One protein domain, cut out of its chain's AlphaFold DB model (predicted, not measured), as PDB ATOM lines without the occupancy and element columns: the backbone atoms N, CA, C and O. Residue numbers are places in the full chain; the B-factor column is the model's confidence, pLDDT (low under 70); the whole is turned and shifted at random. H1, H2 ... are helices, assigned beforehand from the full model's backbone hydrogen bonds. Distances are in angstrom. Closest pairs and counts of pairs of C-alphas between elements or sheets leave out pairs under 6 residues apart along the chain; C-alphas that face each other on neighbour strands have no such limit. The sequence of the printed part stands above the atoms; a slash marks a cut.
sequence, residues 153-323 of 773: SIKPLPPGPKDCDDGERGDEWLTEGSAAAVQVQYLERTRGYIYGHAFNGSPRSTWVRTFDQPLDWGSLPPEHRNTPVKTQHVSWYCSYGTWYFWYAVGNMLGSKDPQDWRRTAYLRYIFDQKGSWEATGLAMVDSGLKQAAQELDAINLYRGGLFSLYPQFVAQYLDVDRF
ATOM      1  N   SER A 153     362.580 300.371 525.215       77.88
ATOM      2  CA  SER A 153     363.318 301.186 524.235       77.88
ATOM      3  C   SER A 153     363.807 300.456 522.977       77.88
ATOM      4  O   SER A 153     364.131 301.136 521.999       77.88
ATOM      5  N   ILE A 154     363.880 299.116 522.952       63.84
ATOM      6  CA  ILE A 154     364.489 298.342 521.851       63.84
ATOM      7  C   ILE A 154     363.546 297.242 521.341       63.84
ATOM      8  O   ILE A 154     363.073 296.417 522.114       63.84
ATOM      9  N   LYS A 155     363.453 297.154 520.001       60.97
ATOM     10  CA  LYS A 155     362.545 296.346 519.152       60.97
ATOM     11  C   LYS A 155     361.231 297.085 518.868       60.97
ATOM     12  O   LYS A 155     360.783 297.838 519.726       60.97
ATOM     13  N   PRO A 156     360.627 296.939 517.671       66.75
ATOM     14  CA  PRO A 156     359.291 297.467 517.467       66.75
ATOM     15  C   PRO A 156     358.368 296.673 518.385       66.75
ATOM     16  O   PRO A 156     358.059 295.511 518.120       66.75
ATOM     17  N   LEU A 157     358.008 297.290 519.506       73.25
ATOM     18  CA  LEU A 157     356.890 296.821 520.294       73.25
ATOM     19  C   LEU A 157     355.653 296.873 519.404       73.25
ATOM     20  O   LEU A 157     355.573 297.718 518.501       73.25
ATOM     21  N   PRO A 158     354.703 295.958 519.610       76.00
ATOM     22  CA  PRO A 158     353.491 295.992 518.829       76.00
ATOM     23  C   PRO A 158     352.783 297.346 519.031       76.00
ATOM     24  O   PRO A 158     352.748 297.823 520.166       76.00
ATOM     25  N   PRO A 159     352.232 297.973 517.976       76.31
ATOM     26  CA  PRO A 159     351.519 299.242 518.124       76.31
ATOM     27  C   PRO A 159     350.259 299.067 518.982       76.31
ATOM     28  O   PRO A 159     349.634 298.006 518.947       76.31
ATOM     29  N   GLY A 160     349.862 300.091 519.726       73.94
ATOM     30  CA  GLY A 160     348.582 300.116 520.430       73.94
ATOM     31  C   GLY A 160     347.367 300.068 519.486       73.94
ATOM     32  O   GLY A 160     347.515 299.955 518.264       73.94
ATOM     33  N   PRO A 161     346.143 300.130 520.038       74.75
ATOM     34  CA  PRO A 161     344.920 300.270 519.248       74.75
ATOM     35  C   PRO A 161     344.972 301.493 518.316       74.75
ATOM     36  O   PRO A 161     345.524 302.530 518.672       74.75
ATOM     37  N   LYS A 162     344.380 301.392 517.119       70.94
ATOM     38  CA  LYS A 162     344.532 302.401 516.048       70.94
ATOM     39  C   LYS A 162     343.988 303.797 516.372       70.94
ATOM     40  O   LYS A 162     344.475 304.752 515.783       70.94
ATOM     41  N   ASP A 163     342.980 303.916 517.239       72.25
ATOM     42  CA  ASP A 163     342.420 305.224 517.630       72.25
ATOM     43  C   ASP A 163     342.983 305.733 518.971       72.25
ATOM     44  O   ASP A 163     342.462 306.695 519.554       72.25
ATOM     45  N   CYS A 164     344.014 305.062 519.482       73.19
ATOM     46  CA  CYS A 164     344.912 305.608 520.488       73.19
ATOM     47  C   CYS A 164     345.998 306.470 519.817       73.19
ATOM     48  O   CYS A 164     346.047 306.549 518.591       73.19
ATOM     49  N   ASP A 165     346.816 307.185 520.597       68.06
ATOM     50  CA  ASP A 165     347.860 308.060 520.037       68.06
ATOM     51  C   ASP A 165     348.803 307.260 519.112       68.06
ATOM     52  O   ASP A 165     349.141 306.115 519.414       68.06
ATOM     53  N   ASP A 166     349.265 307.860 518.005       56.47
ATOM     54  CA  ASP A 166     350.115 307.219 516.980       56.47
ATOM     55  C   ASP A 166     351.443 306.679 517.567       56.47
ATOM     56  O   ASP A 166     352.165 305.907 516.926       56.47
ATOM     57  N   GLY A 167     351.790 307.117 518.781       68.06
ATOM     58  CA  GLY A 167     352.953 306.685 519.545       68.06
ATOM     59  C   GLY A 167     352.741 305.484 520.469       68.06
ATOM     60  O   GLY A 167     353.757 304.954 520.922       68.06
ATOM     61  N   GLU A 168     351.497 305.055 520.721       76.38
ATOM     62  CA  GLU A 168     351.161 304.071 521.758       76.38
ATOM     63  C   GLU A 168     351.717 302.673 521.448       76.38
ATOM     64  O   GLU A 168     351.638 302.170 520.320       76.38
ATOM     65  N   ARG A 169     352.294 302.024 522.462       78.81
ATOM     66  CA  ARG A 169     352.982 300.728 522.346       78.81
ATOM     67  C   ARG A 169     352.422 299.678 523.292       78.81
ATOM     68  O   ARG A 169     351.856 299.978 524.335       78.81
ATOM     69  N   GLY A 170     352.654 298.413 522.947       76.38
ATOM     70  CA  GLY A 170     352.196 297.257 523.718       76.38
ATOM     71  C   GLY A 170     352.712 297.162 525.160       76.38
ATOM     72  O   GLY A 170     352.184 296.351 525.905       76.38
ATOM     73  N   ASP A 171     353.702 297.954 525.586       83.94
ATOM     74  CA  ASP A 171     354.154 298.026 526.982       83.94
ATOM     75  C   ASP A 171     353.478 299.139 527.798       83.94
ATOM     76  O   ASP A 171     353.622 299.171 529.020       83.94
ATOM     77  N   GLU A 172     352.743 300.054 527.161       86.94
ATOM     78  CA  GLU A 172     352.251 301.266 527.821       86.94
ATOM     79  C   GLU A 172     351.184 300.998 528.887       86.94
ATOM     80  O   GLU A 172     351.097 301.751 529.861       86.94
ATOM     81  N   TRP A 173     350.456 299.882 528.801       87.69
ATOM     82  CA  TRP A 173     349.571 299.430 529.882       87.69
ATOM     83  C   TRP A 173     350.332 299.271 531.210       87.69
ATOM     84  O   TRP A 173     349.793 299.536 532.282       87.69
ATOM     85  N   LEU A 174     351.606 298.870 531.156       91.25
ATOM     86  CA  LEU A 174     352.500 298.826 532.305       91.25
ATOM     87  C   LEU A 174     353.171 300.186 532.517       91.25
ATOM     88  O   LEU A 174     353.146 300.701 533.634       91.25
ATOM     89  N   THR A 175     353.771 300.767 531.476       90.94
ATOM     90  CA  THR A 175     354.596 301.985 531.569       90.94
ATOM     91  C   THR A 175     353.787 303.192 532.043       90.94
ATOM     92  O   THR A 175     354.089 303.746 533.104       90.94
ATOM     93  N   GLU A 176     352.740 303.556 531.303       90.00
ATOM     94  CA  GLU A 176     351.869 304.700 531.589       90.00
ATOM     95  C   GLU A 176     350.840 304.364 532.665       90.00
ATOM     96  O   GLU A 176     350.616 305.155 533.581       90.00
ATOM     97  N   GLY A 177     350.270 303.156 532.621       92.44
ATOM     98  CA  GLY A 177     349.295 302.701 533.611       92.44
ATOM     99  C   GLY A 177     349.833 302.731 535.043       92.44
ATOM    100  O   GLY A 177     349.181 303.263 535.947       92.44
ATOM    101  N   SER A 178     351.037 302.194 535.275       95.44
ATOM    102  CA  SER A 178     351.623 302.189 536.622       95.44
ATOM    103  C   SER A 178     352.080 303.580 537.069       95.44
ATOM    104  O   SER A 178     351.896 303.925 538.237       95.44
ATOM    105  N   ALA A 179     352.600 304.412 536.159       95.12
ATOM    106  CA  ALA A 179     352.977 305.795 536.459       95.12
ATOM    107  C   ALA A 179     351.754 306.651 536.838       95.12
ATOM    108  O   ALA A 179     351.783 307.359 537.850       95.12
ATOM    109  N   ALA A 180     350.636 306.483 536.128       92.31
ATOM    110  CA  ALA A 180     349.374 307.142 536.440       92.31
ATOM    111  C   ALA A 180     348.817 306.694 537.803       92.31
ATOM    112  O   ALA A 180     348.368 307.520 538.603       92.31
ATOM    113  N   ALA A 181     348.902 305.399 538.130       94.31
ATOM    114  CA  ALA A 181     348.506 304.900 539.446       94.31
ATOM    115  C   ALA A 181     349.370 305.492 540.574       94.31
ATOM    116  O   ALA A 181     348.844 305.890 541.615       94.31
ATOM    117  N   VAL A 182     350.683 305.602 540.356       96.00
ATOM    118  CA  VAL A 182     351.633 306.231 541.288       96.00
ATOM    119  C   VAL A 182     351.325 307.714 541.488       96.00
ATOM    120  O   VAL A 182     351.333 308.188 542.627       96.00
ATOM    121  N   GLN A 183     351.006 308.441 540.414       93.19
ATOM    122  CA  GLN A 183     350.576 309.838 540.478       93.19
ATOM    123  C   GLN A 183     349.349 309.998 541.387       93.19
ATOM    124  O   GLN A 183     349.345 310.843 542.285       93.19
ATOM    125  N   VAL A 184     348.328 309.157 541.192       91.50
ATOM    126  CA  VAL A 184     347.107 309.159 542.014       91.50
ATOM    127  C   VAL A 184     347.431 308.841 543.477       91.50
ATOM    128  O   VAL A 184     347.030 309.585 544.369       91.50
ATOM    129  N   GLN A 185     348.212 307.791 543.744       92.94
ATOM    130  CA  GLN A 185     348.597 307.400 545.107       92.94
ATOM    131  C   GLN A 185     349.407 308.492 545.829       92.94
ATOM    132  O   GLN A 185     349.206 308.728 547.021       92.94
ATOM    133  N   TYR A 186     350.283 309.204 545.115       93.94
ATOM    134  CA  TYR A 186     351.011 310.346 545.669       93.94
ATOM    135  C   TYR A 186     350.073 311.489 546.074       93.94
ATOM    136  O   TYR A 186     350.235 312.089 547.142       93.94
ATOM    137  N   LEU A 187     349.070 311.791 545.245       91.06
ATOM    138  CA  LEU A 187     348.066 312.805 545.561       91.06
ATOM    139  C   LEU A 187     347.239 312.405 546.785       91.06
ATOM    140  O   LEU A 187     347.058 313.231 547.678       91.06
ATOM    141  N   GLU A 188     346.819 311.142 546.894       90.31
ATOM    142  CA  GLU A 188     346.111 310.666 548.090       90.31
ATOM    143  C   GLU A 188     346.955 310.826 549.356       90.31
ATOM    144  O   GLU A 188     346.491 311.352 550.372       90.31
ATOM    145  N   ARG A 189     348.230 310.434 549.272       90.81
ATOM    146  CA  ARG A 189     349.185 310.539 550.376       90.81
ATOM    147  C   ARG A 189     349.389 311.983 550.829       90.81
ATOM    148  O   ARG A 189     349.435 312.248 552.029       90.81
ATOM    149  N   THR A 190     349.559 312.909 549.889       89.81
ATOM    150  CA  THR A 190     349.917 314.306 550.190       89.81
ATOM    151  C   THR A 190     348.719 315.176 550.543       89.81
ATOM    152  O   THR A 190     348.872 316.155 551.272       89.81
ATOM    153  N   ARG A 191     347.525 314.832 550.054       85.19
ATOM    154  CA  ARG A 191     346.301 315.607 550.287       85.19
ATOM    155  C   ARG A 191     345.387 315.016 551.359       85.19
ATOM    156  O   ARG A 191     344.494 315.718 551.825       85.19
ATOM    157  N   GLY A 192     345.600 313.761 551.757       75.50
ATOM    158  CA  GLY A 192     344.836 313.101 552.818       75.50
ATOM    159  C   GLY A 192     343.407 312.710 552.427       75.50
ATOM    160  O   GLY A 192     342.586 312.481 553.311       75.50
ATOM    161  N   TYR A 193     343.094 312.639 551.129       80.38
ATOM    162  CA  TYR A 193     341.821 312.126 550.611       80.38
ATOM    163  C   TYR A 193     342.047 310.943 549.667       80.38
ATOM    164  O   TYR A 193     343.144 310.763 549.159       80.38
ATOM    165  N   ILE A 194     341.003 310.150 549.420       81.94
ATOM    166  CA  ILE A 194     341.057 308.941 548.584       81.94
ATOM    167  C   ILE A 194     340.311 309.205 547.270       81.94
ATOM    168  O   ILE A 194     339.175 309.677 547.294       81.94
ATOM    169  N   TYR A 195     340.941 308.913 546.130       80.31
ATOM    170  CA  TYR A 195     340.317 308.935 544.803       80.31
ATOM    171  C   TYR A 195     339.325 307.786 544.643       80.31
ATOM    172  O   TYR A 195     338.293 307.972 544.007       80.31
ATOM    173  N   GLY A 196     339.591 306.632 545.258       78.69
ATOM    174  CA  GLY A 196     338.593 305.583 545.460       78.69
ATOM    175  C   GLY A 196     338.079 304.953 544.166       78.69
ATOM    176  O   GLY A 196     338.795 304.863 543.170       78.69
ATOM    177  N   HIS A 197     336.839 304.471 544.207       84.75
ATOM    178  CA  HIS A 197     336.198 303.805 543.081       84.75
ATOM    179  C   HIS A 197     335.782 304.822 542.006       84.75
ATOM    180  O   HIS A 197     335.029 305.753 542.299       84.75
ATOM    181  N   ALA A 198     336.217 304.610 540.758       80.19
ATOM    182  CA  ALA A 198     336.030 305.543 539.637       80.19
ATOM    183  C   ALA A 198     334.569 305.966 539.403       80.19
ATOM    184  O   ALA A 198     334.297 307.079 538.958       80.19
ATOM    185  N   PHE A 199     333.622 305.076 539.709       80.31
ATOM    186  CA  PHE A 199     332.192 305.308 539.492       80.31
ATOM    187  C   PHE A 199     331.344 305.318 540.770       80.31
ATOM    188  O   PHE A 199     330.154 305.593 540.677       80.31
ATOM    189  N   ASN A 200     331.942 305.089 541.949       72.88
ATOM    190  CA  ASN A 200     331.220 305.032 543.227       72.88
ATOM    191  C   ASN A 200     331.825 306.047 544.207       72.88
ATOM    192  O   ASN A 200     332.789 305.764 544.914       72.88
ATOM    193  N   GLY A 201     331.240 307.248 544.246       59.03
ATOM    194  CA  GLY A 201     331.507 308.240 545.294       59.03
ATOM    195  C   GLY A 201     332.646 309.236 545.043       59.03
ATOM    196  O   GLY A 201     332.818 310.135 545.861       59.03
ATOM    197  N   SER A 202     333.382 309.155 543.926       61.06
ATOM    198  CA  SER A 202     334.439 310.123 543.597       61.06
ATOM    199  C   SER A 202     334.304 310.684 542.175       61.06
ATOM    200  O   SER A 202     334.579 309.980 541.206       61.06
ATOM    201  N   PRO A 203     333.962 311.977 542.001       58.53
ATOM    202  CA  PRO A 203     334.033 312.642 540.695       58.53
ATOM    203  C   PRO A 203     335.485 312.907 540.252       58.53
ATOM    204  O   PRO A 203     335.717 313.575 539.245       58.53
ATOM    205  N   ARG A 204     336.478 312.447 541.028       63.03
ATOM    206  CA  ARG A 204     337.896 312.742 540.819       63.03
ATOM    207  C   ARG A 204     338.635 311.675 540.014       63.03
ATOM    208  O   ARG A 204     339.824 311.850 539.820       63.03
ATOM    209  N   SER A 205     337.997 310.583 539.588       65.62
ATOM    210  CA  SER A 205     338.695 309.440 538.965       65.62
ATOM    211  C   SER A 205     337.883 308.697 537.896       65.62
ATOM    212  O   SER A 205     338.074 307.503 537.693       65.62
ATOM    213  N   THR A 206     336.999 309.375 537.156       67.38
ATOM    214  CA  THR A 206     336.133 308.726 536.143       67.38
ATOM    215  C   THR A 206     336.850 308.329 534.844       67.38
ATOM    216  O   THR A 206     336.210 307.822 533.924       67.38
ATOM    217  N   TRP A 207     338.162 308.554 534.744       74.69
ATOM    218  CA  TRP A 207     338.962 308.379 533.525       74.69
ATOM    219  C   TRP A 207     339.624 306.997 533.497       74.69
ATOM    220  O   TRP A 207     340.839 306.847 533.622       74.69
ATOM    221  N   VAL A 208     338.787 305.972 533.410       81.50
ATOM    222  CA  VAL A 208     339.179 304.564 533.283       81.50
ATOM    223  C   VAL A 208     338.694 304.034 531.938       81.50
ATOM    224  O   VAL A 208     337.693 304.522 531.397       81.50
ATOM    225  N   ARG A 209     339.409 303.050 531.394       83.31
ATOM    226  CA  ARG A 209     338.986 302.335 530.184       83.31
ATOM    227  C   ARG A 209     337.964 301.240 530.513       83.31
ATOM    228  O   ARG A 209     337.753 300.923 531.685       83.31
ATOM    229  N   THR A 210     337.372 300.641 529.483       84.56
ATOM    230  CA  THR A 210     336.615 299.391 529.627       84.56
ATOM    231  C   THR A 210     337.558 298.182 529.746       84.56
ATOM    232  O   THR A 210     338.695 298.221 529.269       84.56
ATOM    233  N   PHE A 211     337.116 297.114 530.415       86.88
ATOM    234  CA  PHE A 211     337.918 295.914 530.714       86.88
ATOM    235  C   PHE A 211     337.451 294.653 529.970       86.88
ATOM    236  O   PHE A 211     337.970 293.564 530.212       86.88
ATOM    237  N   ASP A 212     336.546 294.826 529.003       84.00
ATOM    238  CA  ASP A 212     336.110 293.765 528.080       84.00
ATOM    239  C   ASP A 212     337.218 293.331 527.122       84.00
ATOM    240  O   ASP A 212     337.165 292.276 526.499       84.00
ATOM    241  N   GLN A 213     338.231 294.183 527.008       80.88
ATOM    242  CA  GLN A 213     339.404 293.998 526.179       80.88
ATOM    243  C   GLN A 213     340.610 293.636 527.054       80.88
ATOM    244  O   GLN A 213     340.681 294.072 528.213       80.88
ATOM    245  N   PRO A 214     341.610 292.930 526.497       86.12
ATOM    246  CA  PRO A 214     342.825 292.573 527.218       86.12
ATOM    247  C   PRO A 214     343.460 293.738 527.955       86.12
ATOM    248  O   PRO A 214     343.561 294.852 527.431       86.12
ATOM    249  N   LEU A 215     343.892 293.492 529.192       86.56
ATOM    250  CA  LEU A 215     344.733 294.421 529.950       86.56
ATOM    251  C   LEU A 215     346.018 294.754 529.188       86.56
ATOM    252  O   LEU A 215     346.429 295.910 529.154       86.56
ATOM    253  N   ASP A 216     346.592 293.741 528.548       84.00
ATOM    254  CA  ASP A 216     347.805 293.810 527.749       84.00
ATOM    255  C   ASP A 216     347.470 293.626 526.261       84.00
ATOM    256  O   ASP A 216     347.389 292.505 525.756       84.00
ATOM    257  N   TRP A 217     347.289 294.728 525.529       76.12
ATOM    258  CA  TRP A 217     347.033 294.667 524.082       76.12
ATOM    259  C   TRP A 217     348.201 294.121 523.276       76.12
ATOM    260  O   TRP A 217     347.989 293.626 522.166       76.12
ATOM    261  N   GLY A 218     349.425 294.202 523.802       71.75
ATOM    262  CA  GLY A 218     350.601 293.671 523.126       71.75
ATOM    263  C   GLY A 218     350.472 292.172 522.842       71.75
ATOM    264  O   GLY A 218     351.076 291.691 521.883       71.75
ATOM    265  N   SER A 219     349.649 291.464 523.625       71.00
ATOM    266  CA  SER A 219     349.406 290.024 523.502       71.00
ATOM    267  C   SER A 219     348.493 289.653 522.327       71.00
ATOM    268  O   SER A 219     348.544 288.523 521.845       71.00
ATOM    269  N   LEU A 220     347.706 290.604 521.811       71.00
ATOM    270  CA  LEU A 220     346.795 290.391 520.685       71.00
ATOM    271  C   LEU A 220     347.452 290.655 519.327       71.00
ATOM    272  O   LEU A 220     348.318 291.521 519.241       71.00
ATOM    273  N   PRO A 221     347.004 290.025 518.230       69.31
ATOM    274  CA  PRO A 221     347.312 290.484 516.874       69.31
ATOM    275  C   PRO A 221     346.838 291.935 516.638       69.31
ATOM    276  O   PRO A 221     345.781 292.309 517.150       69.31
ATOM    277  N   PRO A 222     347.559 292.773 515.859       69.44
ATOM    278  CA  PRO A 222     347.188 294.175 515.618       69.44
ATOM    279  C   PRO A 222     345.755 294.391 515.108       69.44
ATOM    280  O   PRO A 222     345.119 295.386 515.439       69.44
ATOM    281  N   GLU A 223     345.241 293.468 514.302       67.31
ATOM    282  CA  GLU A 223     343.885 293.470 513.752       67.31
ATOM    283  C   GLU A 223     342.784 293.235 514.796       67.31
ATOM    284  O   GLU A 223     341.637 293.580 514.532       67.31
ATOM    285  N   HIS A 224     343.117 292.679 515.964       67.75
ATOM    286  CA  HIS A 224     342.175 292.393 517.055       67.75
ATOM    287  C   HIS A 224     342.242 293.448 518.175       67.75
ATOM    288  O   HIS A 224     341.502 293.377 519.154       67.75
ATOM    289  N   ARG A 225     343.121 294.451 518.048       73.88
ATOM    290  CA  ARG A 225     343.267 295.541 519.022       73.88
ATOM    291  C   ARG A 225     342.215 296.613 518.780       73.88
ATOM    292  O   ARG A 225     342.453 297.588 518.068       73.88
ATOM    293  N   ASN A 226     341.053 296.415 519.384       69.25
ATOM    294  CA  ASN A 226     339.996 297.415 519.389       69.25
ATOM    295  C   ASN A 226     340.326 298.542 520.370       69.25
ATOM    296  O   ASN A 226     340.952 298.328 521.404       69.25
ATOM    297  N   THR A 227     339.909 299.756 520.033       67.06
ATOM    298  CA  THR A 227     340.023 300.906 520.929       67.06
ATOM    299  C   THR A 227     338.924 300.814 521.998       67.06
ATOM    300  O   THR A 227     337.770 300.574 521.636       67.06
ATOM    301  N   PRO A 228     339.209 301.026 523.296       66.94
ATOM    302  CA  PRO A 228     338.160 301.150 524.305       66.94
ATOM    303  C   PRO A 228     337.202 302.297 523.997       66.94
ATOM    304  O   PRO A 228     337.605 303.357 523.507       66.94
ATOM    305  N   VAL A 229     335.930 302.123 524.352       66.75
ATOM    306  CA  VAL A 229     334.931 303.185 524.208       66.75
ATOM    307  C   VAL A 229     335.319 304.384 525.076       66.75
ATOM    308  O   VAL A 229     335.591 304.255 526.271       66.75
ATOM    309  N   LYS A 230     335.310 305.580 524.478       63.62
ATOM    310  CA  LYS A 230     335.578 306.839 525.186       63.62
ATOM    311  C   LYS A 230     334.534 307.046 526.281       63.62
ATOM    312  O   LYS A 230     333.376 307.343 525.996       63.62
ATOM    313  N   THR A 231     334.951 306.942 527.539       53.38
ATOM    314  CA  THR A 231     334.057 307.095 528.693       53.38
ATOM    315  C   THR A 231     333.714 308.560 529.002       53.38
ATOM    316  O   THR A 231     332.735 308.788 529.710       53.38
ATOM    317  N   GLN A 232     334.468 309.544 528.462       51.94
ATOM    318  CA  GLN A 232     334.226 311.008 528.488       51.94
ATOM    319  C   GLN A 232     335.287 311.781 527.646       51.94
ATOM    320  O   GLN A 232     336.114 311.159 526.988       51.94
ATOM    321  N   HIS A 233     335.261 313.128 527.640       42.69
ATOM    322  CA  HIS A 233     336.065 314.072 526.818       42.69
ATOM    323  C   HIS A 233     337.617 314.030 526.945       42.69
ATOM    324  O   HIS A 233     338.272 315.038 526.692       42.69
ATOM    325  N   VAL A 234     338.247 312.917 527.323       48.09
ATOM    326  CA  VAL A 234     339.697 312.850 527.605       48.09
ATOM    327  C   VAL A 234     340.369 311.640 526.964       48.09
ATOM    328  O   VAL A 234     339.738 310.609 526.780       48.09
ATOM    329  N   SER A 235     341.664 311.762 526.656       52.56
ATOM    330  CA  SER A 235     342.523 310.767 525.988       52.56
ATOM    331  C   SER A 235     343.003 309.602 526.874       52.56
ATOM    332  O   SER A 235     343.807 308.788 526.439       52.56
ATOM    333  N   TRP A 236     342.511 309.482 528.111       66.25
ATOM    334  CA  TRP A 236     342.970 308.482 529.093       66.25
ATOM    335  C   TRP A 236     342.263 307.124 528.973       66.25
ATOM    336  O   TRP A 236     342.435 306.263 529.822       66.25
ATOM    337  N   TYR A 237     341.456 306.910 527.933       67.81
ATOM    338  CA  TYR A 237     340.784 305.628 527.691       67.81
ATOM    339  C   TYR A 237     341.729 304.552 527.128       67.81
ATOM    340  O   TYR A 237     341.317 303.402 527.022       67.81
ATOM    341  N   CYS A 238     342.970 304.905 526.777       78.38
ATOM    342  CA  CYS A 238     343.979 303.967 526.288       78.38
ATOM    343  C   CYS A 238     344.870 303.435 527.435       78.38
ATOM    344  O   CYS A 238     344.354 303.122 528.513       78.38
ATOM    345  N   SER A 239     346.192 303.344 527.261       80.88
ATOM    346  CA  SER A 239     347.108 302.774 528.263       80.88
ATOM    347  C   SER A 239     347.072 303.458 529.630       80.88
ATOM    348  O   SER A 239     347.091 302.775 530.656       80.88
ATOM    349  N   TYR A 240     346.902 304.782 529.678       83.75
ATOM    350  CA  TYR A 240     346.692 305.514 530.934       83.75
ATOM    351  C   TYR A 240     345.481 304.994 531.718       83.75
ATOM    352  O   TYR A 240     345.521 304.937 532.944       83.75
ATOM    353  N   GLY A 241     344.425 304.547 531.034       84.25
ATOM    354  CA  GLY A 241     343.179 304.055 531.628       84.25
ATOM    355  C   GLY A 241     343.323 302.741 532.389       84.25
ATOM    356  O   GLY A 241     342.413 302.360 533.127       84.25
ATOM    357  N   THR A 242     344.467 302.065 532.252       89.88
ATOM    358  CA  THR A 242     344.814 300.863 533.024       89.88
ATOM    359  C   THR A 242     345.292 301.181 534.445       89.88
ATOM    360  O   THR A 242     345.440 300.264 535.254       89.88
ATOM    361  N   TRP A 243     345.463 302.465 534.801       91.25
ATOM    362  CA  TRP A 243     345.884 302.900 536.140       91.25
ATOM    363  C   TRP A 243     345.062 302.268 537.265       91.25
ATOM    364  O   TRP A 243     345.591 301.982 538.337       91.25
ATOM    365  N   TYR A 244     343.773 302.017 537.023       92.25
ATOM    366  CA  TYR A 244     342.870 301.489 538.036       92.25
ATOM    367  C   TYR A 244     343.207 300.048 538.441       92.25
ATOM    368  O   TYR A 244     343.110 299.711 539.622       92.25
ATOM    369  N   PHE A 245     343.706 299.234 537.504       94.69
ATOM    370  CA  PHE A 245     344.237 297.906 537.815       94.69
ATOM    371  C   PHE A 245     345.448 298.014 538.751       94.69
ATOM    372  O   PHE A 245     345.455 297.428 539.832       94.69
ATOM    373  N   TRP A 246     346.444 298.830 538.399       95.94
ATOM    374  CA  TRP A 246     347.652 299.022 539.213       95.94
ATOM    375  C   TRP A 246     347.358 299.645 540.582       95.94
ATOM    376  O   TRP A 246     347.951 299.280 541.603       95.94
ATOM    377  N   TYR A 247     346.403 300.566 540.633       94.38
ATOM    378  CA  TYR A 247     345.903 301.138 541.873       94.38
ATOM    379  C   TYR A 247     345.259 300.067 542.768       94.38
ATOM    380  O   TYR A 247     345.540 300.021 543.970       94.38
ATOM    381  N   ALA A 248     344.434 299.184 542.195       95.00
ATOM    382  CA  ALA A 248     343.789 298.089 542.913       95.00
ATOM    383  C   ALA A 248     344.793 297.030 543.391       95.00
ATOM    384  O   ALA A 248     344.718 296.610 544.544       95.00
ATOM    385  N   VAL A 249     345.785 296.661 542.574       97.12
ATOM    386  CA  VAL A 249     346.872 295.754 542.982       97.12
ATOM    387  C   VAL A 249     347.626 296.299 544.195       97.12
ATOM    388  O   VAL A 249     347.888 295.548 545.134       97.12
ATOM    389  N   GLY A 250     347.887 297.609 544.239       95.06
ATOM    390  CA  GLY A 250     348.476 298.254 545.415       95.06
ATOM    391  C   GLY A 250     347.636 298.088 546.685       95.06
ATOM    392  O   GLY A 250     348.179 297.858 547.766       95.06
ATOM    393  N   ASN A 251     346.307 298.147 546.558       92.88
ATOM    394  CA  ASN A 251     345.392 297.915 547.677       92.88
ATOM    395  C   ASN A 251     345.354 296.443 548.110       92.88
ATOM    396  O   ASN A 251     345.237 296.173 549.304       92.88
ATOM    397  N   MET A 252     345.416 295.512 547.153       93.88
ATOM    398  CA  MET A 252     345.339 294.070 547.402       93.88
ATOM    399  C   MET A 252     346.627 293.530 548.035       93.88
ATOM    400  O   MET A 252     346.571 292.856 549.059       93.88
ATOM    401  N   LEU A 253     347.792 293.846 547.461       92.44
ATOM    402  CA  LEU A 253     349.087 293.365 547.959       92.44
ATOM    403  C   LEU A 253     349.619 294.164 549.153       92.44
ATOM    404  O   LEU A 253     350.412 293.642 549.932       92.44
ATOM    405  N   GLY A 254     349.226 295.432 549.273       86.12
ATOM    406  CA  GLY A 254     349.666 296.331 550.334       86.12
ATOM    407  C   GLY A 254     348.560 296.622 551.340       86.12
ATOM    408  O   GLY A 254     348.335 295.870 552.285       86.12
ATOM    409  N   SER A 255     347.918 297.778 551.173       85.12
ATOM    410  CA  SER A 255     346.875 298.279 552.070       85.12
ATOM    411  C   SER A 255     346.010 299.315 551.356       85.12
ATOM    412  O   SER A 255     346.465 299.991 550.434       85.12
ATOM    413  N   LYS A 256     344.768 299.477 551.824       85.81
ATOM    414  CA  LYS A 256     343.868 300.562 551.398       85.81
ATOM    415  C   LYS A 256     344.224 301.915 552.034       85.81
ATOM    416  O   LYS A 256     343.693 302.933 551.604       85.81
ATOM    417  N   ASP A 257     345.093 301.941 553.046       87.81
ATOM    418  CA  ASP A 257     345.565 303.179 553.678       87.81
ATOM    419  C   ASP A 257     346.499 303.959 552.723       87.81
ATOM    420  O   ASP A 257     347.545 303.433 552.336       87.81
ATOM    421  N   PRO A 258     346.175 305.213 552.343       87.25
ATOM    422  CA  PRO A 258     347.041 306.063 551.516       87.25
ATOM    423  C   PRO A 258     348.438 306.335 552.083       87.25
ATOM    424  O   PRO A 258     349.342 306.720 551.340       87.25
ATOM    425  N   GLN A 259     348.632 306.187 553.395       88.56
ATOM    426  CA  GLN A 259     349.930 306.411 554.028       88.56
ATOM    427  C   GLN A 259     350.829 305.170 554.019       88.56
ATOM    428  O   GLN A 259     352.042 305.307 554.225       88.56
ATOM    429  N   ASP A 260     350.276 303.986 553.742       89.94
ATOM    430  CA  ASP A 260     351.027 302.735 553.712       89.94
ATOM    431  C   ASP A 260     351.919 302.659 552.467       89.94
ATOM    432  O   ASP A 260     351.468 302.687 551.322       89.94
ATOM    433  N   TRP A 261     353.223 302.537 552.700       89.94
ATOM    434  CA  TRP A 261     354.239 302.503 551.655       89.94
ATOM    435  C   TRP A 261     354.141 301.253 550.765       89.94
ATOM    436  O   TRP A 261     354.522 301.295 549.592       89.94
ATOM    437  N   ARG A 262     353.595 300.144 551.284       91.25
ATOM    438  CA  ARG A 262     353.463 298.872 550.550       91.25
ATOM    439  C   ARG A 262     352.564 299.008 549.324       91.25
ATOM    440  O   ARG A 262     352.772 298.321 548.328       91.25
ATOM    441  N   ARG A 263     351.621 299.954 549.377       91.38
ATOM    442  CA  ARG A 263     350.656 300.254 548.317       91.38
ATOM    443  C   ARG A 263     351.299 300.664 546.990       91.38
ATOM    444  O   ARG A 263     350.731 300.409 545.932       91.38
ATOM    445  N   THR A 264     352.490 301.257 547.041       95.44
ATOM    446  CA  THR A 264     353.258 301.662 545.855       95.44
ATOM    447  C   THR A 264     354.504 300.799 545.664       95.44
ATOM    448  O   THR A 264     354.891 300.497 544.537       95.44
ATOM    449  N   ALA A 265     355.135 300.357 546.754       95.00
ATOM    450  CA  ALA A 265     356.411 299.650 546.693       95.00
ATOM    451  C   ALA A 265     356.363 298.284 545.996       95.00
ATOM    452  O   ALA A 265     357.412 297.803 545.567       95.00
ATOM    453  N   TYR A 266     355.182 297.673 545.837       96.31
ATOM    454  CA  TYR A 266     355.043 296.420 545.090       96.31
ATOM    455  C   TYR A 266     355.591 296.534 543.651       96.31
ATOM    456  O   TYR A 266     356.204 295.593 543.150       96.31
ATOM    457  N   LEU A 267     355.456 297.710 543.018       97.38
ATOM    458  CA  LEU A 267     355.932 297.970 541.654       97.38
ATOM    459  C   LEU A 267     357.446 297.792 541.518       97.38
ATOM    460  O   LEU A 267     357.932 297.421 540.451       97.38
ATOM    461  N   ARG A 268     358.211 298.010 542.596       95.31
ATOM    462  CA  ARG A 268     359.659 297.788 542.589       95.31
ATOM    463  C   ARG A 268     359.994 296.349 542.204       95.31
ATOM    464  O   ARG A 268     360.883 296.141 541.386       95.31
ATOM    465  N   TYR A 269     359.268 295.377 542.753       95.75
ATOM    466  CA  TYR A 269     359.517 293.962 542.479       95.75
ATOM    467  C   TYR A 269     359.220 293.592 541.026       95.75
ATOM    468  O   TYR A 269     359.850 292.679 540.512       95.75
ATOM    469  N   ILE A 270     358.333 294.316 540.338       96.31
ATOM    470  CA  ILE A 270     358.090 294.133 538.901       96.31
ATOM    471  C   ILE A 270     359.291 294.620 538.090       96.31
ATOM    472  O   ILE A 270     359.864 293.865 537.311       96.31
ATOM    473  N   PHE A 271     359.725 295.863 538.294       94.62
ATOM    474  CA  PHE A 271     360.798 296.439 537.476       94.62
ATOM    475  C   PHE A 271     362.198 295.903 537.819       94.62
ATOM    476  O   PHE A 271     363.104 295.984 536.988       94.62
ATOM    477  N   ASP A 272     362.386 295.322 539.009       91.75
ATOM    478  CA  ASP A 272     363.628 294.642 539.397       91.75
ATOM    479  C   ASP A 272     363.778 293.237 538.785       91.75
ATOM    480  O   ASP A 272     364.857 292.641 538.913       91.75
ATOM    481  N   GLN A 273     362.749 292.712 538.103       93.38
ATOM    482  CA  GLN A 273     362.830 291.401 537.460       93.38
ATOM    483  C   GLN A 273     363.953 291.337 536.423       93.38
ATOM    484  O   GLN A 273     364.144 292.222 535.581       93.38
ATOM    485  N   LYS A 274     364.695 290.230 536.488       89.31
ATOM    486  CA  LYS A 274     365.778 289.900 535.563       89.31
ATOM    487  C   LYS A 274     365.292 288.845 534.584       89.31
ATOM    488  O   LYS A 274     364.661 287.880 534.995       89.31
ATOM    489  N   GLY A 275     365.684 288.970 533.323       82.94
ATOM    490  CA  GLY A 275     365.333 288.004 532.289       82.94
ATOM    491  C   GLY A 275     364.846 288.680 531.018       82.94
ATOM    492  O   GLY A 275     364.972 289.892 530.852       82.94
ATOM    493  N   SER A 276     364.320 287.866 530.106       81.31
ATOM    494  CA  SER A 276     363.793 288.331 528.826       81.31
ATOM    495  C   SER A 276     362.397 288.925 529.031       81.31
ATOM    496  O   SER A 276     361.445 288.209 529.331       81.31
ATOM    497  N   TRP A 277     362.278 290.241 528.871       83.81
ATOM    498  CA  TRP A 277     361.001 290.948 528.763       83.81
ATOM    499  C   TRP A 277     360.517 290.836 527.305       83.81
ATOM    500  O   TRP A 277     360.703 291.745 526.504       83.81
ATOM    501  N   GLU A 278     360.035 289.664 526.893       72.25
ATOM    502  CA  GLU A 278     359.578 289.427 525.510       72.25
ATOM    503  C   GLU A 278     358.172 289.985 525.273       72.25
ATOM    504  O   GLU A 278     357.399 290.040 526.222       72.25
ATOM    505  N   ALA A 279     357.870 290.355 524.013       69.25
ATOM    506  CA  ALA A 279     356.601 290.847 523.438       69.25
ATOM    507  C   ALA A 279     355.816 291.902 524.246       69.25
ATOM    508  O   ALA A 279     355.604 293.002 523.740       69.25
ATOM    509  N   THR A 280     355.397 291.567 525.463       72.25
ATOM    510  CA  THR A 280     354.518 292.356 526.329       72.25
ATOM    511  C   THR A 280     355.002 292.501 527.775       72.25
ATOM    512  O   THR A 280     354.472 293.304 528.543       72.25
ATOM    513  N   GLY A 281     356.024 291.736 528.176       83.81
ATOM    514  CA  GLY A 281     356.543 291.739 529.544       83.81
ATOM    515  C   GLY A 281     355.652 291.026 530.568       83.81
ATOM    516  O   GLY A 281     356.008 291.006 531.747       83.81
ATOM    517  N   LEU A 282     354.542 290.400 530.151       88.69
ATOM    518  CA  LEU A 282     353.546 289.797 531.047       88.69
ATOM    519  C   LEU A 282     354.144 288.755 532.009       88.69
ATOM    520  O   LEU A 282     353.835 288.771 533.198       88.69
ATOM    521  N   ALA A 283     355.073 287.916 531.537       90.25
ATOM    522  CA  ALA A 283     355.770 286.932 532.374       90.25
ATOM    523  C   ALA A 283     356.591 287.582 533.506       90.25
ATOM    524  O   ALA A 283     356.645 287.074 534.630       90.25
ATOM    525  N   MET A 284     357.237 288.717 533.218       92.88
ATOM    526  CA  MET A 284     358.016 289.467 534.208       92.88
ATOM    527  C   MET A 284     357.090 290.195 535.183       92.88
ATOM    528  O   MET A 284     357.356 290.211 536.383       92.88
ATOM    529  N   VAL A 285     355.968 290.733 534.700       94.50
ATOM    530  CA  VAL A 285     354.931 291.307 535.567       94.50
ATOM    531  C   VAL A 285     354.402 290.259 536.540       94.50
ATOM    532  O   VAL A 285     354.413 290.495 537.746       94.50
ATOM    533  N   ASP A 286     353.993 289.094 536.045       95.06
ATOM    534  CA  ASP A 286     353.473 288.010 536.877       95.06
ATOM    535  C   ASP A 286     354.495 287.544 537.927       95.06
ATOM    536  O   ASP A 286     354.186 287.476 539.119       95.06
ATOM    537  N   SER A 287     355.748 287.329 537.512       95.19
ATOM    538  CA  SER A 287     356.847 286.960 538.415       95.19
ATOM    539  C   SER A 287     357.094 288.023 539.490       95.19
ATOM    540  O   SER A 287     357.235 287.704 540.673       95.19
ATOM    541  N   GLY A 288     357.094 289.300 539.101       96.69
ATOM    542  CA  GLY A 288     357.264 290.421 540.018       96.69
ATOM    543  C   GLY A 288     356.114 290.576 541.006       96.69
ATOM    544  O   GLY A 288     356.353 290.891 542.170       96.69
ATOM    545  N   LEU A 289     354.878 290.305 540.583       97.56
ATOM    546  CA  LEU A 289     353.704 290.311 541.456       97.56
ATOM    547  C   LEU A 289     353.721 289.144 542.447       97.56
ATOM    548  O   LEU A 289     353.438 289.356 543.625       97.56
ATOM    549  N   LYS A 290     354.118 287.939 542.013       96.38
ATOM    550  CA  LYS A 290     354.338 286.784 542.905       96.38
ATOM    551  C   LYS A 290     355.405 287.101 543.954       96.38
ATOM    552  O   LYS A 290     355.189 286.873 545.145       96.38
ATOM    553  N   GLN A 291     356.518 287.704 543.533       96.38
ATOM    554  CA  GLN A 291     357.566 288.141 544.455       96.38
ATOM    555  C   GLN A 291     357.065 289.228 545.414       96.38
ATOM    556  O   GLN A 291     357.302 289.133 546.615       96.38
ATOM    557  N   ALA A 292     356.348 290.238 544.919       96.50
ATOM    558  CA  ALA A 292     355.788 291.286 545.765       96.50
ATOM    559  C   ALA A 292     354.834 290.713 546.819       96.50
ATOM    560  O   ALA A 292     354.926 291.083 547.985       96.50
ATOM    561  N   ALA A 293     353.956 289.787 546.432       95.25
ATOM    562  CA  ALA A 293     353.036 289.132 547.353       95.25
ATOM    563  C   ALA A 293     353.772 288.371 548.467       95.25
ATOM    564  O   ALA A 293     353.340 288.398 549.617       95.25
ATOM    565  N   GLN A 294     354.896 287.728 548.143       93.38
ATOM    566  CA  GLN A 294     355.735 287.041 549.123       93.38
ATOM    567  C   GLN A 294     356.460 288.023 550.059       93.38
ATOM    568  O   GLN A 294     356.411 287.862 551.274       93.38
ATOM    569  N   GLU A 295     357.120 289.040 549.506       94.44
ATOM    570  CA  GLU A 295     357.957 289.986 550.261       94.44
ATOM    571  C   GLU A 295     357.141 290.971 551.111       94.44
ATOM    572  O   GLU A 295     357.627 291.489 552.115       94.44
ATOM    573  N   LEU A 296     355.897 291.247 550.714       91.12
ATOM    574  CA  LEU A 296     354.976 292.121 551.447       91.12
ATOM    575  C   LEU A 296     354.043 291.355 552.397       91.12
ATOM    576  O   LEU A 296     353.203 291.987 553.038       91.12
ATOM    577  N   ASP A 297     354.206 290.030 552.493       86.25
ATOM    578  CA  ASP A 297     353.346 289.112 553.250       86.25
ATOM    579  C   ASP A 297     351.854 289.312 552.936       86.25
ATOM    580  O   ASP A 297     351.003 289.472 553.814       86.25
ATOM    581  N   ALA A 298     351.529 289.337 551.641       84.94
ATOM    582  CA  ALA A 298     350.152 289.447 551.186       84.94
ATOM    583  C   ALA A 298     349.336 288.227 551.637       84.94
ATOM    584  O   ALA A 298     349.856 287.109 551.774       84.94
ATOM    585  N   ILE A 299     348.029 288.422 551.824       81.94
ATOM    586  CA  ILE A 299     347.116 287.325 552.161       81.94
ATOM    587  C   ILE A 299     347.130 286.251 551.066       81.94
ATOM    588  O   ILE A 299     347.332 286.550 549.889       81.94
ATOM    589  N   ASN A 300     346.883 284.994 551.451       74.06
ATOM    590  CA  ASN A 300     346.996 283.838 550.552       74.06
ATOM    591  C   ASN A 300     346.222 283.999 549.236       74.06
ATOM    592  O   ASN A 300     346.709 283.567 548.195       74.06
ATOM    593  N   LEU A 301     345.073 284.681 549.277       81.75
ATOM    594  CA  LEU A 301     344.214 284.939 548.122       81.75
ATOM    595  C   LEU A 301     344.915 285.689 546.975       81.75
ATOM    596  O   LEU A 301     344.471 285.595 545.840       81.75
ATOM    597  N   TYR A 302     345.995 286.426 547.245       87.62
ATOM    598  CA  TYR A 302     346.666 287.288 546.264       87.62
ATOM    599  C   TYR A 302     348.054 286.789 545.844       87.62
ATOM    600  O   TYR A 302     348.775 287.483 545.129       87.62
ATOM    601  N   ARG A 303     348.463 285.594 546.289       88.25
ATOM    602  CA  ARG A 303     349.843 285.104 546.111       88.25
ATOM    603  C   ARG A 303     350.143 284.520 544.730       88.25
ATOM    604  O   ARG A 303     351.311 284.410 544.376       88.25
ATOM    605  N   GLY A 304     349.130 284.164 543.941       88.38
ATOM    606  CA  GLY A 304     349.313 283.513 542.638       88.38
ATOM    607  C   GLY A 304     349.682 284.438 541.476       88.38
ATOM    608  O   GLY A 304     349.585 284.007 540.333       88.38
ATOM    609  N   GLY A 305     350.101 285.684 541.724       95.31
ATOM    610  CA  GLY A 305     350.406 286.640 540.654       95.31
ATOM    611  C   GLY A 305     349.149 287.078 539.911       95.31
ATOM    612  O   GLY A 305     348.096 287.235 540.530       95.31
ATOM    613  N   LEU A 306     349.238 287.267 538.593       96.06
ATOM    614  CA  LEU A 306     348.105 287.696 537.766       96.06
ATOM    615  C   LEU A 306     346.947 286.693 537.804       96.06
ATOM    616  O   LEU A 306     345.797 287.123 537.860       96.06
ATOM    617  N   PHE A 307     347.247 285.393 537.882       94.12
ATOM    618  CA  PHE A 307     346.246 284.327 537.999       94.12
ATOM    619  C   PHE A 307     345.310 284.513 539.202       94.12
ATOM    620  O   PHE A 307     344.124 284.222 539.120       94.12
ATOM    621  N   SER A 308     345.827 285.032 540.320       92.12
ATOM    622  CA  SER A 308     345.006 285.337 541.498       92.12
ATOM    623  C   SER A 308     344.522 286.786 541.522       92.12
ATOM    624  O   SER A 308     343.390 287.055 541.910       92.12
ATOM    625  N   LEU A 309     345.371 287.739 541.134       96.62
ATOM    626  CA  LEU A 309     345.094 289.169 541.272       96.62
ATOM    627  C   LEU A 309     344.062 289.674 540.268       96.62
ATOM    628  O   LEU A 309     343.243 290.510 540.635       96.62
ATOM    629  N   TYR A 310     344.090 289.205 539.019       96.75
ATOM    630  CA  TYR A 310     343.194 289.727 537.989       96.75
ATOM    631  C   TYR A 310     341.729 289.318 538.225       96.75
ATOM    632  O   TYR A 310     340.893 290.220 538.289       96.75
ATOM    633  N   PRO A 311     341.380 288.041 538.489       95.88
ATOM    634  CA  PRO A 311     340.003 287.680 538.843       95.88
ATOM    635  C   PRO A 311     339.509 288.385 540.115       95.88
ATOM    636  O   PRO A 311     338.358 288.805 540.190       95.88
ATOM    637  N   GLN A 312     340.386 288.588 541.107       95.38
ATOM    638  CA  GLN A 312     340.045 289.334 542.324       95.38
ATOM    639  C   GLN A 312     339.828 290.826 542.061       95.38
ATOM    640  O   GLN A 312     338.919 291.427 542.632       95.38
ATOM    641  N   PHE A 313     340.617 291.424 541.168       96.06
ATOM    642  CA  PHE A 313     340.384 292.780 540.687       96.06
ATOM    643  C   PHE A 313     339.014 292.893 540.011       96.06
ATOM    644  O   PHE A 313     338.240 293.781 540.361       96.06
ATOM    645  N   VAL A 314     338.678 291.964 539.114       96.62
ATOM    646  CA  VAL A 314     337.367 291.923 538.453       96.62
ATOM    647  C   VAL A 314     336.238 291.825 539.486       96.62
ATOM    648  O   VAL A 314     335.304 292.622 539.455       96.62
ATOM    649  N   ALA A 315     336.355 290.906 540.447       94.31
ATOM    650  CA  ALA A 315     335.336 290.680 541.468       94.31
ATOM    651  C   ALA A 315     335.141 291.878 542.417       94.31
ATOM    652  O   ALA A 315     334.011 292.219 542.760       94.31
ATOM    653  N   GLN A 316     336.229 292.518 542.858       91.25
ATOM    654  CA  GLN A 316     336.184 293.527 543.926       91.25
ATOM    655  C   GLN A 316     336.158 294.979 543.426       91.25
ATOM    656  O   GLN A 316     335.765 295.865 544.185       91.25
ATOM    657  N   TYR A 317     336.630 295.242 542.204       91.50
ATOM    658  CA  TYR A 317     336.837 296.600 541.690       91.50
ATOM    659  C   TYR A 317     336.110 296.886 540.373       91.50
ATOM    660  O   TYR A 317     335.942 298.062 540.059       91.50
ATOM    661  N   LEU A 318     335.668 295.871 539.620       92.06
ATOM    662  CA  LEU A 318     334.885 296.045 538.389       92.06
ATOM    663  C   LEU A 318     333.399 295.722 538.627       92.06
ATOM    664  O   LEU A 318     332.789 294.874 537.962       92.06
ATOM    665  N   ASP A 319     332.809 296.395 539.618       89.19
ATOM    666  CA  ASP A 319     331.473 296.099 540.148       89.19
ATOM    667  C   ASP A 319     330.305 296.860 539.507       89.19
ATOM    668  O   ASP A 319     329.140 296.582 539.796       89.19
ATOM    669  N   VAL A 320     330.602 297.749 538.560       88.81
ATOM    670  CA  VAL A 320     329.619 298.588 537.866       88.81
ATOM    671  C   VAL A 320     329.631 298.318 536.363       88.81
ATOM    672  O   VAL A 320     330.699 298.227 535.759       88.81
ATOM    673  N   ASP A 321     328.445 298.298 535.740       89.81
ATOM    674  CA  ASP A 321     328.254 298.072 534.297       89.81
ATOM    675  C   ASP A 321     329.162 298.963 533.417       89.81
ATOM    676  O   ASP A 321     329.615 298.545 532.362       89.81
ATOM    677  N   ARG A 322     329.487 300.183 533.871       86.31
ATOM    678  CA  ARG A 322     330.301 301.179 533.142       86.31
ATOM    679  C   ARG A 322     331.761 300.783 532.898       86.31
ATOM    680  O   ARG A 322     332.432 301.472 532.134       86.31
ATOM    681  N   PHE A 323     332.269 299.740 533.555       87.88
ATOM    682  CA  PHE A 323     333.591 299.184 533.240       87.88
ATOM    683  C   PHE A 323     333.584 298.276 532.016       87.88
ATOM    684  O   PHE A 323     334.655 297.884 531.559       87.88
TER     685      PHE A 323
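Overview. This is residues 153 to 323 of the 773 residues of an uncharacterized protein of Alcaligenaceae bacterium (UniProt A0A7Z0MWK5). The longest helix, H1, crosses H2, the innermost helix; H5 crosses H2 on its other side, H3 packs on H2 and H4 on H3. The 171 printed residues hold five named helices, H1 to H5 in order, and no named strand: all helix, though these have 71 residues, under half. The whole is compact, with radius of gyration of the C-alphas 15.5 A and spans 40 by 40 by 27 A.

Along the chain. H1, residues 172 to 191, runs 27.3 A from C-alpha 172 at (352.251, 301.266, 527.821). H2 is residues 239 to 253, 21.9 A; H3 262 to 271, 15.2 A; H4 282 to 295, 19.7 A. H5, residues 306 to 317, 14.9 A, ends at (336.837, 296.600, 541.690).

Arrangement. H1 touches H2 at a steep tilt of 61 degrees, closest C-alphas Gly 177 and Trp 243, 4.3 A. H5 touches H2 about perpendicular, 83 degrees, closest C-alphas Ala 248 and Phe 313, 6.7 A. H3 and H4, a helical hairpin, touch at C-alphas Ile 270 and Gly 288, 4.0 A. Every O i to N i+4 pair is within hydrogen-bond range in H4, 15 of 16 in H1, 7 of 11 in H2, 7 of 8 in H5, and 1 of 6 in H3, with 6 of 7 O i to N i+3.

Size, cuts and confidence. The printed part has no cut. H1 to H2 is a long link, 47 residues. In the printed part of this model 29 residues are under pLDDT 70, among them residues 226 to 237.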